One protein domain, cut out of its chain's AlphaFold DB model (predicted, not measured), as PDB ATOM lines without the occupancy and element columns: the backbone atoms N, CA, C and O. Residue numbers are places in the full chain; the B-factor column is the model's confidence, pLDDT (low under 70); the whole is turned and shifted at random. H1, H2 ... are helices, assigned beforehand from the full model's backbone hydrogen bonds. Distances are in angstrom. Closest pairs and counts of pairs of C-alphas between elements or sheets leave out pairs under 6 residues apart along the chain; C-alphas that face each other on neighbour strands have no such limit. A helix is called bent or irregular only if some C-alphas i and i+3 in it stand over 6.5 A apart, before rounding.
ATOM      1  N   GLU A  41      12.355  47.754 -36.997       72.75
ATOM      2  CA  GLU A  41      11.107  47.532 -37.728       72.75
ATOM      3  C   GLU A  41      11.278  47.900 -39.214       72.75
ATOM      4  O   GLU A  41      11.922  48.897 -39.550       72.75
ATOM      5  N   ILE A  42      10.708  47.094 -40.117       81.19
ATOM      6  CA  ILE A  42      10.789  47.326 -41.563       81.19
ATOM      7  C   ILE A  42       9.841  48.474 -41.931       81.19
ATOM      8  O   ILE A  42       8.650  48.275 -42.179       81.19
ATOM      9  N   SER A  43      10.378  49.693 -41.965       78.44
ATOM     10  CA  SER A  43       9.615  50.913 -42.268       78.44
ATOM     11  C   SER A  43       9.289  51.096 -43.754       78.44
ATOM     12  O   SER A  43       8.320  51.773 -44.087       78.44
ATOM     13  N   SER A  44      10.089  50.526 -44.660       86.12
ATOM     14  CA  SER A  44       9.912  50.677 -46.111       86.12
ATOM     15  C   SER A  44       8.955  49.624 -46.669       86.12
ATOM     16  O   SER A  44       9.231  48.426 -46.617       86.12
ATOM     17  N   THR A  45       7.841  50.064 -47.258       85.19
ATOM     18  CA  THR A  45       6.868  49.177 -47.920       85.19
ATOM     19  C   THR A  45       7.487  48.399 -49.085       85.19
ATOM     20  O   THR A  45       7.094  47.262 -49.331       85.19
ATOM     21  N   GLN A  46       8.477  48.973 -49.778       85.06
ATOM     22  CA  GLN A  46       9.177  48.300 -50.876       85.06
ATOM     23  C   GLN A  46       9.979  47.095 -50.365       85.06
ATOM     24  O   GLN A  46       9.902  46.018 -50.949       85.06
ATOM     25  N   ASP A  47      10.673  47.251 -49.238       83.94
ATOM     26  CA  ASP A  47      11.492  46.206 -48.620       83.94
ATOM     27  C   ASP A  47      10.597  45.063 -48.108       83.94
ATOM     28  O   ASP A  47      10.908  43.889 -48.304       83.94
ATOM     29  N   LYS A  48       9.427  45.390 -47.531       87.69
ATOM     30  CA  LYS A  48       8.399  44.390 -47.172       87.69
ATOM     31  C   LYS A  48       7.933  43.596 -48.395       87.69
ATOM     32  O   LYS A  48       7.822  42.375 -48.321       87.69
ATOM     33  N   LEU A  49       7.666  44.275 -49.514       85.25
ATOM     34  CA  LEU A  49       7.240  43.644 -50.767       85.25
ATOM     35  C   LEU A  49       8.337  42.762 -51.370       85.25
ATOM     36  O   LEU A  49       8.036  41.686 -51.880       85.25
ATOM     37  N   GLU A  50       9.602  43.178 -51.301       84.88
ATOM     38  CA  GLU A  50      10.742  42.364 -51.731       84.88
ATOM     39  C   GLU A  50      10.900  41.113 -50.853       84.88
ATOM     40  O   GLU A  50      11.024  40.009 -51.384       84.88
ATOM     41  N   ILE A  51      10.769  41.249 -49.529       82.75
ATOM     42  CA  ILE A  51      10.767  40.121 -48.586       82.75
ATOM     43  C   ILE A  51       9.616  39.149 -48.895       82.75
ATOM     44  O   ILE A  51       9.875  37.961 -49.092       82.75
ATOM     45  N   LEU A  52       8.371  39.626 -49.026       83.25
ATOM     46  CA  LEU A  52       7.225  38.786 -49.406       83.25
ATOM     47  C   LEU A  52       7.473  38.061 -50.740       83.25
ATOM     48  O   LEU A  52       7.328  36.841 -50.810       83.25
ATOM     49  N   ARG A  53       7.928  38.772 -51.781       83.81
ATOM     50  CA  ARG A  53       8.272  38.175 -53.086       83.81
ATOM     51  C   ARG A  53       9.385  37.125 -52.966       83.81
ATOM     52  O   ARG A  53       9.295  36.085 -53.614       83.81
ATOM     53  N   SER A  54      10.401  37.345 -52.129       82.50
ATOM     54  CA  SER A  54      11.505  36.393 -51.911       82.50
ATOM     55  C   SER A  54      11.095  35.109 -51.180       82.50
ATOM     56  O   SER A  54      11.701  34.068 -51.422       82.50
ATOM     57  N   TYR A  55      10.055  35.139 -50.339       77.00
ATOM     58  CA  TYR A  55       9.445  33.922 -49.790       77.00
ATOM     59  C   TYR A  55       8.545  33.242 -50.827       77.00
ATOM     60  O   TYR A  55       8.706  32.055 -51.105       77.00
ATOM     61  N   LEU A  56       7.637  33.995 -51.456       77.31
ATOM     62  CA  LEU A  56       6.644  33.448 -52.388       77.31
ATOM     63  C   LEU A  56       7.288  32.774 -53.617       77.31
ATOM     64  O   LEU A  56       6.847  31.707 -54.050       77.31
ATOM     65  N   SER A  57       8.375  33.352 -54.139       75.25
ATOM     66  CA  SER A  57       9.127  32.831 -55.295       75.25
ATOM     67  C   SER A  57       9.919  31.542 -55.036       75.25
ATOM     68  O   SER A  57      10.403  30.934 -55.990       75.25
ATOM     69  N   GLN A  58      10.034  31.081 -53.783       67.88
ATOM     70  CA  GLN A  58      10.635  29.774 -53.474       67.88
ATOM     71  C   GLN A  58       9.681  28.606 -53.767       67.88
ATOM     72  O   GLN A  58      10.130  27.470 -53.942       67.88
ATOM     73  N   SER A  59       8.369  28.857 -53.848       63.00
ATOM     74  CA  SER A  59       7.393  27.812 -54.159       63.00
ATOM     75  C   SER A  59       7.282  27.557 -55.667       63.00
ATOM     76  O   SER A  59       7.411  28.459 -56.492       63.00
ATOM     77  N   ARG A  60       6.975  26.308 -56.035       53.66
ATOM     78  CA  ARG A  60       6.657  25.919 -57.424       53.66
ATOM     79  C   ARG A  60       5.154  25.957 -57.736       53.66
ATOM     80  O   ARG A  60       4.756  25.560 -58.829       53.66
ATOM     81  N   LYS A  61       4.312  26.400 -56.795       56.69
ATOM     82  CA  LYS A  61       2.882  26.625 -57.041       56.69
ATOM     83  C   LYS A  61       2.738  28.002 -57.691       56.69
ATOM     84  O   LYS A  61       3.070  29.007 -57.070       56.69
ATOM     85  N   HIS A  62       2.243  28.072 -58.926       50.09
ATOM     86  CA  HIS A  62       2.030  29.345 -59.629       50.09
ATOM     87  C   HIS A  62       0.794  30.105 -59.101       50.09
ATOM     88  O   HIS A  62      -0.183  30.295 -59.822       50.09
ATOM     89  N   VAL A  63       0.838  30.561 -57.846       54.66
ATOM     90  CA  VAL A  63      -0.137  31.516 -57.303       54.66
ATOM     91  C   VAL A  63       0.290  32.922 -57.729       54.66
ATOM     92  O   VAL A  63       1.188  33.520 -57.139       54.66
ATOM     93  N   GLN A  64      -0.328  33.451 -58.786       61.44
ATOM     94  CA  GLN A  64      -0.125  34.838 -59.215       61.44
ATOM     95  C   GLN A  64      -0.950  35.787 -58.331       61.44
ATOM     96  O   GLN A  64      -1.991  36.286 -58.749       61.44
ATOM     97  N   LEU A  65      -0.486  36.020 -57.098       68.00
ATOM     98  CA  LEU A  65      -0.987  37.127 -56.278       68.00
ATOM     99  C   LEU A  65      -0.722  38.447 -57.008       68.00
ATOM    100  O   LEU A  65       0.387  38.674 -57.498       68.00
ATOM    101  N   LEU A  66      -1.728  39.318 -57.081       74.06
ATOM    102  CA  LEU A  66      -1.564  40.624 -57.711       74.06
ATOM    103  C   LEU A  66      -0.703  41.528 -56.818       74.06
ATOM    104  O   LEU A  66      -0.797  41.486 -55.590       74.06
ATOM    105  N   ASP A  67       0.083  42.421 -57.420       74.00
ATOM    106  CA  ASP A  67       0.891  43.390 -56.661       74.00
ATOM    107  C   ASP A  67       0.037  44.299 -55.754       74.00
ATOM    108  O   ASP A  67       0.519  44.757 -54.720       74.00
ATOM    109  N   SER A  68      -1.246  44.508 -56.078       76.31
ATOM    110  CA  SER A  68      -2.224  45.177 -55.207       76.31
ATOM    111  C   SER A  68      -2.513  44.398 -53.917       76.31
ATOM    112  O   SER A  68      -2.570  44.993 -52.843       76.31
ATOM    113  N   GLN A  69      -2.640  43.072 -54.003       77.00
ATOM    114  CA  GLN A  69      -2.864  42.178 -52.861       77.00
ATOM    115  C   GLN A  69      -1.608  42.096 -51.980       77.00
ATOM    116  O   GLN A  69      -1.690  42.187 -50.757       77.00
ATOM    117  N   LEU A  70      -0.417  42.031 -52.587       79.81
ATOM    118  CA  LEU A  70       0.846  42.112 -51.843       79.81
ATOM    119  C   LEU A  70       1.025  43.485 -51.171       79.81
ATOM    120  O   LEU A  70       1.482  43.558 -50.029       79.81
ATOM    121  N   ALA A  71       0.620  44.572 -51.835       81.81
ATOM    122  CA  ALA A  71       0.640  45.915 -51.261       81.81
ATOM    123  C   ALA A  71      -0.334  46.073 -50.083       81.81
ATOM    124  O   ALA A  71      -0.012  46.808 -49.151       81.81
ATOM    125  N   GLN A  72      -1.480  45.382 -50.088       80.88
ATOM    126  CA  GLN A  72      -2.408  45.321 -48.951       80.88
ATOM    127  C   GLN A  72      -1.741  44.650 -47.736       80.88
ATOM    128  O   GLN A  72      -1.734  45.221 -46.647       80.88
ATOM    129  N   VAL A  73      -1.080  43.501 -47.929       79.94
ATOM    130  CA  VAL A  73      -0.352  42.797 -46.852       79.94
ATOM    131  C   VAL A  73       0.820  43.625 -46.304       79.94
ATOM    132  O   VAL A  73       1.057  43.653 -45.099       79.94
ATOM    133  N   ALA A  74       1.529  44.364 -47.163       83.06
ATOM    134  CA  ALA A  74       2.618  45.261 -46.758       83.06
ATOM    135  C   ALA A  74       2.149  46.552 -46.038       83.06
ATOM    136  O   ALA A  74       2.983  47.297 -45.506       83.06
ATOM    137  N   GLN A  75       0.837  46.823 -46.011       82.50
ATOM    138  CA  GLN A  75       0.214  47.940 -45.288       82.50
ATOM    139  C   GLN A  75      -0.314  47.556 -43.897       82.50
ATOM    140  O   GLN A  75      -0.522  48.455 -43.082       82.50
ATOM    141  N   TYR A  76      -0.486  46.263 -43.598       82.94
ATOM    142  CA  TYR A  76      -0.906  45.787 -42.274       82.94
ATOM    143  C   TYR A  76       0.015  46.321 -41.165       82.94
ATOM    144  O   TYR A  76       1.235  46.387 -41.325       82.94
ATOM    145  N   LYS A  77      -0.541  46.689 -40.016       78.69
ATOM    146  CA  LYS A  77       0.163  47.283 -38.876       78.69
ATOM    147  C   LYS A  77       1.302  46.403 -38.360       78.69
ATOM    148  O   LYS A  77       2.364  46.927 -38.037       78.69
ATOM    149  N   LEU A  78       1.115  45.083 -38.315       77.62
ATOM    150  CA  LEU A  78       2.154  44.142 -37.869       77.62
ATOM    151  C   LEU A  78       3.198  43.799 -38.957       77.62
ATOM    152  O   LEU A  78       4.216  43.173 -38.653       77.62
ATOM    153  N   SER A  79       3.016  44.253 -40.205       82.62
ATOM    154  CA  SER A  79       3.929  43.979 -41.336       82.62
ATOM    155  C   SER A  79       5.304  44.653 -41.244       82.62
ATOM    156  O   SER A  79       6.161  44.420 -42.094       82.62
ATOM    157  N   SER A  80       5.547  45.484 -40.227       81.12
ATOM    158  CA  SER A  80       6.891  45.956 -39.884       81.12
ATOM    159  C   SER A  80       7.762  44.867 -39.237       81.12
ATOM    160  O   SER A  80       8.988  44.983 -39.237       81.12
ATOM    161  N   SER A  81       7.158  43.788 -38.724       81.06
ATOM    162  CA  SER A  81       7.873  42.634 -38.180       81.06
ATOM    163  C   SER A  81       8.257  41.636 -39.289       81.06
ATOM    164  O   SER A  81       7.366  41.097 -39.953       81.06
ATOM    165  N   PRO A  82       9.553  41.288 -39.453       78.94
ATOM    166  CA  PRO A  82       9.977  40.252 -40.400       78.94
ATOM    167  C   PRO A  82       9.326  38.887 -40.120       78.94
ATOM    168  O   PRO A  82       9.039  38.132 -41.047       78.94
ATOM    169  N   LEU A  83       9.064  38.585 -38.841       77.94
ATOM    170  CA  LEU A  83       8.428  37.340 -38.413       77.94
ATOM    171  C   LEU A  83       6.978  37.267 -38.915       77.94
ATOM    172  O   LEU A  83       6.600  36.270 -39.526       77.94
ATOM    173  N   TYR A  84       6.199  38.340 -38.745       81.31
ATOM    174  CA  TYR A  84       4.829  38.440 -39.263       81.31
ATOM    175  C   TYR A  84       4.783  38.273 -40.789       81.31
ATOM    176  O   TYR A  84       4.006  37.462 -41.291       81.31
ATOM    177  N   LEU A  85       5.671  38.966 -41.519       82.50
ATOM    178  CA  LEU A  85       5.797  38.809 -42.973       82.50
ATOM    179  C   LEU A  85       6.109  37.362 -43.371       82.50
ATOM    180  O   LEU A  85       5.498  36.855 -44.304       82.50
ATOM    181  N   SER A  86       7.023  36.685 -42.667       81.06
ATOM    182  CA  SER A  86       7.360  35.286 -42.963       81.06
ATOM    183  C   SER A  86       6.199  34.323 -42.685       81.06
ATOM    184  O   SER A  86       5.969  33.405 -43.469       81.06
ATOM    185  N   ILE A  87       5.428  34.542 -41.618       80.31
ATOM    186  CA  ILE A  87       4.296  33.680 -41.254       80.31
ATOM    187  C   ILE A  87       3.168  33.845 -42.273       80.31
ATOM    188  O   ILE A  87       2.720  32.849 -42.840       80.31
ATOM    189  N   ILE A  88       2.780  35.085 -42.597       81.75
ATOM    190  CA  ILE A  88       1.769  35.331 -43.633       81.75
ATOM    191  C   ILE A  88       2.261  34.871 -45.009       81.75
ATOM    192  O   ILE A  88       1.489  34.245 -45.723       81.75
ATOM    193  N   ALA A  89       3.526  35.082 -45.386       81.69
ATOM    194  CA  ALA A  89       4.034  34.594 -46.672       81.69
ATOM    195  C   ALA A  89       3.897  33.071 -46.823       81.69
ATOM    196  O   ALA A  89       3.519  32.611 -47.896       81.69
ATOM    197  N   ASN A  90       4.152  32.294 -45.763       78.69
ATOM    198  CA  ASN A  90       3.941  30.845 -45.785       78.69
ATOM    199  C   ASN A  90       2.448  30.481 -45.842       78.69
ATOM    200  O   ASN A  90       2.058  29.663 -46.665       78.69
ATOM    201  N   GLU A  91       1.590  31.136 -45.058       79.81
ATOM    202  CA  GLU A  91       0.137  30.901 -45.109       79.81
ATOM    203  C   GLU A  91      -0.482  31.272 -46.474       79.81
ATOM    204  O   GLU A  91      -1.432  30.633 -46.923       79.81
ATOM    205  N   LEU A  92       0.087  32.253 -47.187       78.50
ATOM    206  CA  LEU A  92      -0.279  32.595 -48.567       78.50
ATOM    207  C   LEU A  92       0.192  31.549 -49.602       78.50
ATOM    208  O   LEU A  92      -0.393  31.478 -50.681       78.50
ATOM    209  N   LEU A  93       1.205  30.722 -49.301       75.69
ATOM    210  CA  LEU A  93       1.676  29.645 -50.190       75.69
ATOM    211  C   LEU A  93       0.769  28.406 -50.195       75.69
ATOM    212  O   LEU A  93       0.847  27.588 -51.122       75.69
ATOM    213  N   ASP A  94      -0.086  28.248 -49.185       70.31
ATOM    214  CA  ASP A  94      -1.057  27.154 -49.096       70.31
ATOM    215  C   ASP A  94      -2.501  27.571 -49.405       70.31
ATOM    216  O   ASP A  94      -3.375  26.707 -49.506       70.31
ATOM    217  N   ILE A  95      -2.737  28.851 -49.723       68.75
ATOM    218  CA  ILE A  95      -3.949  29.273 -50.437       68.75
ATOM    219  C   ILE A  95      -3.967  28.583 -51.807       68.75
ATOM    220  O   ILE A  95      -3.118  28.806 -52.673       68.75
ATOM    221  N   ASN A  96      -4.946  27.701 -51.998       57.53
ATOM    222  CA  ASN A  96      -5.103  26.938 -53.229       57.53
ATOM    223  C   ASN A  96      -5.587  27.859 -54.365       57.53
ATOM    224  O   ASN A  96      -6.421  28.735 -54.136       57.53
ATOM    225  N   VAL A  97      -5.132  27.615 -55.598       54.25
ATOM    226  CA  VAL A  97      -5.416  28.440 -56.797       54.25
ATOM    227  C   VAL A  97      -6.923  28.599 -57.069       54.25
ATOM    228  O   VAL A  97      -7.340  29.577 -57.680       54.25
ATOM    229  N   ASN A  98      -7.747  27.671 -56.569       47.50
ATOM    230  CA  ASN A  98      -9.207  27.674 -56.718       47.50
ATOM    231  C   ASN A  98      -9.976  28.276 -55.518       47.50
ATOM    232  O   ASN A  98     -11.204  28.212 -55.501       47.50
ATOM    233  N   SER A  99      -9.296  28.804 -54.495       61.12
ATOM    234  CA  SER A  99      -9.939  29.443 -53.331       61.12
ATOM    235  C   SER A  99      -9.997  30.966 -53.486       61.12
ATOM    236  O   SER A  99      -9.180  31.556 -54.193       61.12
ATOM    237  N   ASN A 100     -10.974  31.621 -52.849       67.44
ATOM    238  CA  ASN A 100     -11.107  33.076 -52.934       67.44
ATOM    239  C   ASN A 100     -10.012  33.761 -52.097       67.44
ATOM    240  O   ASN A 100     -10.180  33.988 -50.899       67.44
ATOM    241  N   VAL A 101      -8.903  34.094 -52.761       69.19
ATOM    242  CA  VAL A 101      -7.740  34.801 -52.202       69.19
ATOM    243  C   VAL A 101      -8.157  36.056 -51.433       69.19
ATOM    244  O   VAL A 101      -7.637  36.302 -50.349       69.19
ATOM    245  N   GLU A 102      -9.119  36.821 -51.950       70.38
ATOM    246  CA  GLU A 102      -9.573  38.076 -51.341       70.38
ATOM    247  C   GLU A 102     -10.298  37.809 -50.019       70.38
ATOM    248  O   GLU A 102      -9.966  38.426 -49.017       70.38
ATOM    249  N   ALA A 103     -11.160  36.789 -49.951       72.00
ATOM    250  CA  ALA A 103     -11.801  36.387 -48.695       72.00
ATOM    251  C   ALA A 103     -10.799  35.868 -47.638       72.00
ATOM    252  O   ALA A 103     -11.022  36.037 -46.438       72.00
ATOM    253  N   HIS A 104      -9.682  35.257 -48.053       70.94
ATOM    254  CA  HIS A 104      -8.598  34.891 -47.134       70.94
ATOM    255  C   HIS A 104      -7.786  36.118 -46.680       70.94
ATOM    256  O   HIS A 104      -7.469  36.233 -45.496       70.94
ATOM    257  N   LEU A 105      -7.491  37.061 -47.580       72.69
ATOM    258  CA  LEU A 105      -6.841  38.334 -47.246       72.69
ATOM    259  C   LEU A 105      -7.720  39.218 -46.355       72.69
ATOM    260  O   LEU A 105      -7.198  39.861 -45.452       72.69
ATOM    261  N   ASP A 106      -9.040  39.193 -46.522       71.56
ATOM    262  CA  ASP A 106      -9.985  39.874 -45.637       71.56
ATOM    263  C   ASP A 106      -9.981  39.259 -44.235       71.56
ATOM    264  O   ASP A 106     -10.050  39.994 -43.250       71.56
ATOM    265  N   VAL A 107      -9.824  37.937 -44.099       71.62
ATOM    266  CA  VAL A 107      -9.573  37.326 -42.782       71.62
ATOM    267  C   VAL A 107      -8.274  37.878 -42.185       71.62
ATOM    268  O   VAL A 107      -8.286  38.280 -41.027       71.62
ATOM    269  N   TYR A 108      -7.182  37.991 -42.947       71.44
ATOM    270  CA  TYR A 108      -5.927  38.559 -42.430       71.44
ATOM    271  C   TYR A 108      -5.984  40.074 -42.157       71.44
ATOM    272  O   TYR A 108      -5.378  40.529 -41.190       71.44
ATOM    273  N   ALA A 109      -6.771  40.847 -42.909       69.00
ATOM    274  CA  ALA A 109      -7.000  42.274 -42.675       69.00
ATOM    275  C   ALA A 109      -7.863  42.526 -41.426       69.00
ATOM    276  O   ALA A 109      -7.553  43.397 -40.613       69.00
ATOM    277  N   ASN A 110      -8.914  41.723 -41.228       67.88
ATOM    278  CA  ASN A 110      -9.683  41.719 -39.984       67.88
ATOM    279  C   ASN A 110      -8.832  41.224 -38.804       67.88
ATOM    280  O   ASN A 110      -8.982  41.711 -37.686       67.88
ATOM    281  N   LEU A 111      -7.890  40.306 -39.037       64.62
ATOM    282  CA  LEU A 111      -6.918  39.935 -38.016       64.62
ATOM    283  C   LEU A 111      -5.929  41.063 -37.718       64.62
ATOM    284  O   LEU A 111      -5.641  41.246 -36.548       64.62
ATOM    285  N   ASP A 112      -5.443  41.860 -38.669       63.16
ATOM    286  CA  ASP A 112      -4.566  43.009 -38.364       63.16
ATOM    287  C   ASP A 112      -5.291  44.141 -37.602       63.16
ATOM    288  O   ASP A 112      -4.687  44.814 -36.767       63.16
ATOM    289  N   SER A 113      -6.605  44.309 -37.802       61.50
ATOM    290  CA  SER A 113      -7.399  45.275 -37.023       61.50
ATOM    291  C   SER A 113      -7.713  44.807 -35.591       61.50
ATOM    292  O   SER A 113      -7.888  45.644 -34.701       61.50
ATOM    293  N   ILE A 114      -7.743  43.489 -35.347       60.44
ATOM    294  CA  ILE A 114      -8.037  42.868 -34.040       60.44
ATOM    295  C   ILE A 114      -6.760  42.477 -33.271       60.44
ATOM    296  O   ILE A 114      -6.722  42.569 -32.043       60.44
ATOM    297  N   SER A 115      -5.709  42.031 -33.963       61.59
ATOM    298  CA  SER A 115      -4.463  41.555 -33.357       61.59
ATOM    299  C   SER A 115      -3.561  42.721 -32.970       61.59
ATOM    300  O   SER A 115      -3.097  43.513 -33.786       61.59
ATOM    301  N   THR A 116      -3.283  42.822 -31.674       65.19
ATOM    302  CA  THR A 116      -2.356  43.825 -31.137       65.19
ATOM    303  C   THR A 116      -0.926  43.297 -31.047       65.19
ATOM    304  O   THR A 116       0.004  44.072 -30.840       65.19
ATOM    305  N   SER A 117      -0.754  41.981 -31.208       75.00
ATOM    306  CA  SER A 117       0.495  41.262 -31.007       75.00
ATOM    307  C   SER A 117       0.622  40.031 -31.916       75.00
ATOM    308  O   SER A 117      -0.366  39.432 -32.346       75.00
TER     309      SER A 117
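Overview. This is residues 41 to 117 of the 1039 residues of an uncharacterized protein of Bugula neritina (UniProt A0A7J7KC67). This is a small, compact cluster of helices in three tiers: H2 and H4 make the middle tier, H1 crosses them on one side, and H5 lies more loosely over the other side. The short H3 sits at one end of the cluster, near the first residues of H4 and the last residues of H5. The printed part has 77 residues, with five named helices in the order H1, H2, H3, H4, H5 and no named strand, and its class is all helix. The whole is compact and rounded, with a radius of gyration of the C-alphas of 11.7 A and spans of 31 by 24 by 19 A.

Along the chain. H1 is residues 45 to 56, 16.4 A long from C-alpha 45 at (6.868, 49.177, -47.920) to C-alpha 56. H2 is residues 67 to 73, beginning at C-alpha 67 at (0.891, 43.390, -56.661). H3 is residues 77 to 80 and is only just irregular: C-alphas 77 and 80 are 6.9 A apart. H4 is residues 82 to 93, 16.7 A long. H5, the longest helix with 14 residues, is residues 101 to 114, 19.9 A long, and ends at C-alpha 114 at (-8.037, 42.868, -34.040).

Arrangement. H1 touches H2, about perpendicular at 79 degrees, and their closest C-alphas are those of Leu 49 and Leu 70, 6.7 A apart. H1 also touches H4, the same way at a steep tilt of 46 degrees; the closest C-alphas are those of Leu 52 and Ala 89, 5.9 A apart. H2 and H4 are only just apart, 8.3 A at the closest. H5 only just touches H2, with 3 pairs of C-alphas within 8 A and with its residues 105 to 109 alone; the closest C-alphas are those of Val 73 and Ala 109, 7.9 A apart. H2 and H5 run the same way at a shallow tilt of 29 degrees. H4 and H5 are near each other, with 6 pairs of C-alphas within 10 A, and H1 and H5 are apart. H3 is close to H1, H2, H4 and H5 but not clearly touching them; for instance, the C-alphas of Ser 79 and Leu 85, the closest of H3 and H4, are 5.7 A apart. In H1, H2, H4 and H5 every O i to N i+4 pair is within hydrogen-bond range; H3 is too short for such a pair, and its 1 pair of O i and N i+3 is not within range.

Size, cuts and confidence. The two C-alphas farthest apart, those of Glu 41 and Asn 98, are 34.2 A apart. The printed part has no cut. The links from H2 to H3 and from H3 to H4 are tight; those from H1 to H2, 10 residues, and from H4 to H5, 7 residues, are short. The mean pLDDT of the printed part is 73.8; residues 58 to 65, 95 to 101 and 109 to 116 are under 70.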